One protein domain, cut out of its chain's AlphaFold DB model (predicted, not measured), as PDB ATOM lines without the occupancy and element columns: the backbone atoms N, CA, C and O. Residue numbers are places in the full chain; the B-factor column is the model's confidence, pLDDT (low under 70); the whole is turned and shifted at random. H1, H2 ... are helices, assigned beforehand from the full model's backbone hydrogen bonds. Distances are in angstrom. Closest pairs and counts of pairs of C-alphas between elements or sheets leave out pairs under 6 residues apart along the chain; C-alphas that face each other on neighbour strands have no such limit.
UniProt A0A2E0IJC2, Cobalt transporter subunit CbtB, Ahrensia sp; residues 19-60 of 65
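This is residues 19 to 60 of the 65 residues of the protein "Cobalt transporter subunit CbtB" of Ahrensia sp (UniProt A0A2E0IJC2). Two helices make an L: the long H1 is one arm, the shorter H2 the other, and they meet near the end of H1 and the start of H2. The printed part has 42 residues with two named helices, H1 then H2, and no named strand; the class is all helix. It is flat and only just extended, close to loose, with a radius of gyration of the C-alphas of 14.1 A and spans of 42 by 23 by 10 A.

Find C-alpha 20 at (5.426, 8.781, 18.228); from there H1, residues 20 to 43, runs 34.4 A. H2, residues 47 to 60, runs 19.9 A to C-alpha 60 at (-2.040, -24.326, 20.115).

Look at Ala 41 and His 50, whose C-alphas, the closest of H1 and H2, are 5.8 A apart. The helices touch there, through residues 41 to 43 and 49 to 53 alone. They run opposite ways at a steep tilt of 65 degrees. In H1 and H2 every O i to N i+4 pair is within hydrogen-bond range.

The C-alphas of Ser 19 and Asp 47, the two farthest apart, are 42.6 A apart. Residues 19 to 37 and 55 to 60 stand free. The link is tight, and the printed part has no cut. Confidence is low at residues 57 and 60.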
ATOM      1  N   SER A  19       8.931   7.985  21.552       90.56
ATOM      2  CA  SER A  19       8.509   8.943  20.517       90.56
ATOM      3  C   SER A  19       7.406   8.359  19.628       90.56
ATOM      4  O   SER A  19       7.417   7.167  19.323       90.56
ATOM      5  N   ALA A  20       6.475   9.197  19.161       90.69
ATOM      6  CA  ALA A  20       5.426   8.781  18.228       90.69
ATOM      7  C   ALA A  20       6.003   8.147  16.949       90.69
ATOM      8  O   ALA A  20       5.480   7.142  16.473       90.69
ATOM      9  N   SER A  21       7.129   8.674  16.454       90.88
ATOM     10  CA  SER A  21       7.844   8.105  15.307       90.88
ATOM     11  C   SER A  21       8.369   6.697  15.606       90.88
ATOM     12  O   SER A  21       8.144   5.790  14.814       90.88
ATOM     13  N   ALA A  22       8.960   6.480  16.787       91.75
ATOM     14  CA  ALA A  22       9.462   5.168  17.202       91.75
ATOM     15  C   ALA A  22       8.339   4.130  17.386       91.75
ATOM     16  O   ALA A  22       8.524   2.949  17.099       91.75
ATOM     17  N   ARG A  23       7.151   4.560  17.831       91.88
ATOM     18  CA  ARG A  23       5.970   3.681  17.879       91.88
ATOM     19  C   ARG A  23       5.528   3.297  16.475       91.88
ATOM     20  O   ARG A  23       5.314   2.122  16.217       91.88
ATOM     21  N   LEU A  24       5.432   4.271  15.570       96.00
ATOM     22  CA  LEU A  24       4.983   4.026  14.204       96.00
ATOM     23  C   LEU A  24       5.934   3.089  13.453       96.00
ATOM     24  O   LEU A  24       5.470   2.151  12.813       96.00
ATOM     25  N   THR A  25       7.248   3.291  13.570       95.94
ATOM     26  CA  THR A  25       8.238   2.408  12.937       95.94
ATOM     27  C   THR A  25       8.158   0.987  13.485       95.94
ATOM     28  O   THR A  25       8.145   0.041  12.703       95.94
ATOM     29  N   THR A  26       8.034   0.831  14.805       95.00
ATOM     30  CA  THR A  26       7.900  -0.488  15.441       95.00
ATOM     31  C   THR A  26       6.613  -1.185  15.007       95.00
ATOM     32  O   THR A  26       6.646  -2.361  14.656       95.00
ATOM     33  N   THR A  27       5.488  -0.466  14.965       95.88
ATOM     34  CA  THR A  27       4.201  -1.014  14.517       95.88
ATOM     35  C   THR A  27       4.244  -1.429  13.051       95.88
ATOM     36  O   THR A  27       3.790  -2.520  12.716       95.88
ATOM     37  N   LEU A  28       4.807  -0.595  12.173       98.06
ATOM     38  CA  LEU A  28       4.936  -0.920  10.752       98.06
ATOM     39  C   LEU A  28       5.851  -2.125  10.538       98.06
ATOM     40  O   LEU A  28       5.501  -3.028   9.783       98.06
ATOM     41  N   PHE A  29       6.983  -2.172  11.240       97.62
ATOM     42  CA  PHE A  29       7.882  -3.318  11.197       97.62
ATOM     43  C   PHE A  29       7.178  -4.596  11.661       97.62
ATOM     44  O   PHE A  29       7.207  -5.596  10.951       97.62
ATOM     45  N   ALA A  30       6.485  -4.550  12.802       97.12
ATOM     46  CA  ALA A  30       5.737  -5.688  13.324       97.12
ATOM     47  C   ALA A  30       4.632  -6.148  12.358       97.12
ATOM     48  O   ALA A  30       4.461  -7.349  12.157       97.12
ATOM     49  N   ALA A  31       3.917  -5.214  11.723       97.75
ATOM     50  CA  ALA A  31       2.876  -5.528  10.749       97.75
ATOM     51  C   ALA A  31       3.450  -6.204   9.495       97.75
ATOM     52  O   ALA A  31       2.961  -7.256   9.087       97.75
ATOM     53  N   ILE A  32       4.513  -5.639   8.913       98.12
ATOM     54  CA  ILE A  32       5.187  -6.214   7.739       98.12
ATOM     55  C   ILE A  32       5.747  -7.594   8.078       98.12
ATOM     56  O   ILE A  32       5.558  -8.540   7.314       98.12
ATOM     57  N   PHE A  33       6.394  -7.727   9.235       97.31
ATOM     58  CA  PHE A  33       6.944  -8.993   9.693       97.31
ATOM     59  C   PHE A  33       5.848 -10.050   9.882       97.31
ATOM     60  O   PHE A  33       5.979 -11.163   9.380       97.31
ATOM     61  N   GLY A  34       4.728  -9.693  10.516       94.06
ATOM     62  CA  GLY A  34       3.576 -10.583  10.661       94.06
ATOM     63  C   GLY A  34       3.005 -11.034   9.315       94.06
ATOM     64  O   GLY A  34       2.795 -12.227   9.108       94.06
ATOM     65  N   ILE A  35       2.822 -10.110   8.369       95.81
ATOM     66  CA  ILE A  35       2.354 -10.436   7.010       95.81
ATOM     67  C   ILE A  35       3.339 -11.376   6.302       95.81
ATOM     68  O   ILE A  35       2.911 -12.340   5.669       95.81
ATOM     69  N   ALA A  36       4.646 -11.138   6.433       93.62
ATOM     70  CA  ALA A  36       5.670 -11.992   5.839       93.62
ATOM     71  C   ALA A  36       5.622 -13.424   6.397       93.62
ATOM     72  O   ALA A  36       5.697 -14.378   5.624       93.62
ATOM     73  N   LEU A  37       5.435 -13.585   7.711       89.00
ATOM     74  CA  LEU A  37       5.273 -14.902   8.335       89.00
ATOM     75  C   LEU A  37       4.027 -15.633   7.820       89.00
ATOM     76  O   LEU A  37       4.104 -16.821   7.508       89.00
ATOM     77  N   LEU A  38       2.899 -14.929   7.681       87.75
ATOM     78  CA  LEU A  38       1.672 -15.506   7.122       87.75
ATOM     79  C   LEU A  38       1.865 -15.950   5.668       87.75
ATOM     80  O   LEU A  38       1.459 -17.052   5.303       87.75
ATOM     81  N   TYR A  39       2.514 -15.120   4.848       88.38
ATOM     82  CA  TYR A  39       2.820 -15.456   3.458       88.38
ATOM     83  C   TYR A  39       3.743 -16.676   3.362       88.38
ATOM     84  O   TYR A  39       3.489 -17.590   2.580       88.38
ATOM     85  N   PHE A  40       4.783 -16.721   4.192       85.44
ATOM     86  CA  PHE A  40       5.724 -17.831   4.229       85.44
ATOM     87  C   PHE A  40       5.053 -19.145   4.632       85.44
ATOM     88  O   PHE A  40       5.260 -20.152   3.966       85.44
ATOM     89  N   ALA A  41       4.199 -19.135   5.659       83.94
ATOM     90  CA  ALA A  41       3.431 -20.316   6.049       83.94
ATOM     91  C   ALA A  41       2.465 -20.772   4.936       83.94
ATOM     92  O   ALA A  41       2.356 -21.967   4.661       83.94
ATOM     93  N   ALA A  42       1.801 -19.828   4.259       82.50
ATOM     94  CA  ALA A  42       0.825 -20.126   3.212       82.50
ATOM     95  C   ALA A  42       1.452 -20.686   1.922       82.50
ATOM     96  O   ALA A  42       0.870 -21.574   1.303       82.50
ATOM     97  N   PHE A  43       2.628 -20.187   1.523       83.81
ATOM     98  CA  PHE A  43       3.275 -20.509   0.242       83.81
ATOM     99  C   PHE A  43       4.616 -21.243   0.393       83.81
ATOM    100  O   PHE A  43       5.420 -21.272  -0.542       83.81
ATOM    101  N   ALA A  44       4.887 -21.840   1.555       83.12
ATOM    102  CA  ALA A  44       6.069 -22.669   1.750       83.12
ATOM    103  C   ALA A  44       6.083 -23.828   0.741       83.12
ATOM    104  O   ALA A  44       5.231 -24.709   0.776       83.12
ATOM    105  N   HIS A  45       7.091 -23.850  -0.133       80.25
ATOM    106  CA  HIS A  45       7.326 -24.961  -1.060       80.25
ATOM    107  C   HIS A  45       7.904 -26.205  -0.359       80.25
ATOM    108  O   HIS A  45       7.919 -27.294  -0.917       80.25
ATOM    109  N   SER A  46       8.417 -26.039   0.865       77.12
ATOM    110  CA  SER A  46       8.902 -27.139   1.694       77.12
ATOM    111  C   SER A  46       7.744 -27.746   2.479       77.12
ATOM    112  O   SER A  46       7.191 -27.087   3.363       77.12
ATOM    113  N   ASP A  47       7.445 -29.019   2.211       75.44
ATOM    114  CA  ASP A  47       6.415 -29.777   2.932       75.44
ATOM    115  C   ASP A  47       6.648 -29.758   4.448       75.44
ATOM    116  O   ASP A  47       5.707 -29.604   5.217       75.44
ATOM    117  N   ALA A  48       7.905 -29.836   4.901       76.38
ATOM    118  CA  ALA A  48       8.247 -29.801   6.326       76.38
ATOM    119  C   ALA A  48       7.823 -28.489   7.004       76.38
ATOM    120  O   ALA A  48       7.356 -28.483   8.140       76.38
ATOM    121  N   LEU A  49       7.979 -27.373   6.299       73.81
ATOM    122  CA  LEU A  49       7.688 -26.049   6.823       73.81
ATOM    123  C   LEU A  49       6.189 -25.732   6.784       73.81
ATOM    124  O   LEU A  49       5.659 -25.140   7.722       73.81
ATOM    125  N   HIS A  50       5.504 -26.178   5.728       78.06
ATOM    126  CA  HIS A  50       4.050 -26.096   5.626       78.06
ATOM    127  C   HIS A  50       3.378 -26.973   6.694       78.06
ATOM    128  O   HIS A  50       2.510 -26.503   7.430       78.06
ATOM    129  N   ASN A  51       3.841 -28.218   6.852       76.88
ATOM    130  CA  ASN A  51       3.345 -29.137   7.875       76.88
ATOM    131  C   ASN A  51       3.640 -28.623   9.286       76.88
ATOM    132  O   ASN A  51       2.744 -28.633  10.115       76.88
ATOM    133  N   GLY A  52       4.823 -28.055   9.545       75.75
ATOM    134  CA  GLY A  52       5.128 -27.448  10.845       75.75
ATOM    135  C   GLY A  52       4.187 -26.292  11.223       75.75
ATOM    136  O   GLY A  52       3.816 -26.142  12.393       75.75
ATOM    137  N   ALA A  53       3.744 -25.493  10.245       75.62
ATOM    138  CA  ALA A  53       2.739 -24.453  10.468       75.62
ATOM    139  C   ALA A  53       1.353 -25.047  10.793       75.62
ATOM    140  O   ALA A  53       0.678 -24.571  11.711       75.62
ATOM    141  N   HIS A  54       0.945 -26.114  10.098       77.19
ATOM    142  CA  HIS A  54      -0.292 -26.848  10.404       77.19
ATOM    143  C   HIS A  54      -0.236 -27.554  11.767       77.19
ATOM    144  O   HIS A  54      -1.194 -27.477  12.537       77.19
ATOM    145  N   ASP A  55       0.898 -28.152  12.122       80.44
ATOM    146  CA  ASP A  55       1.126 -28.829  13.403       80.44
ATOM    147  C   ASP A  55       1.083 -27.845  14.575       80.44
ATOM    148  O   ASP A  55       0.527 -28.144  15.631       80.44
ATOM    149  N   THR A  56       1.582 -26.622  14.375       72.06
ATOM    150  CA  THR A  56       1.491 -25.549  15.374       72.06
ATOM    151  C   THR A  56       0.035 -25.202  15.695       72.06
ATOM    152  O   THR A  56      -0.310 -25.010  16.860       72.06
ATOM    153  N   ARG A  57      -0.864 -25.194  14.700       69.94
ATOM    154  CA  ARG A  57      -2.307 -24.994  14.932       69.94
ATOM    155  C   ARG A  57      -2.915 -26.135  15.758       69.94
ATOM    156  O   ARG A  57      -3.794 -25.879  16.578       69.94
ATOM    157  N   HIS A  58      -2.438 -27.368  15.593       77.00
ATOM    158  CA  HIS A  58      -2.840 -28.495  16.441       77.00
ATOM    159  C   HIS A  58      -2.266 -28.400  17.864       77.00
ATOM    160  O   HIS A  58      -2.982 -28.688  18.821       77.00
ATOM    161  N   ALA A  59      -1.026 -27.929  18.020       70.62
ATOM    162  CA  ALA A  59      -0.378 -27.739  19.317       70.62
ATOM    163  C   ALA A  59      -0.962 -26.563  20.124       70.62
ATOM    164  O   ALA A  59      -1.054 -26.645  21.342       70.62
ATOM    165  N   ILE A  60      -1.404 -25.488  19.464       67.56
ATOM    166  CA  ILE A  60      -2.040 -24.326  20.115       67.56
ATOM    167  C   ILE A  60      -3.458 -24.654  20.613       67.56
ATOM    168  O   ILE A  60      -3.937 -24.041  21.563       67.56
TER     169      ILE A  60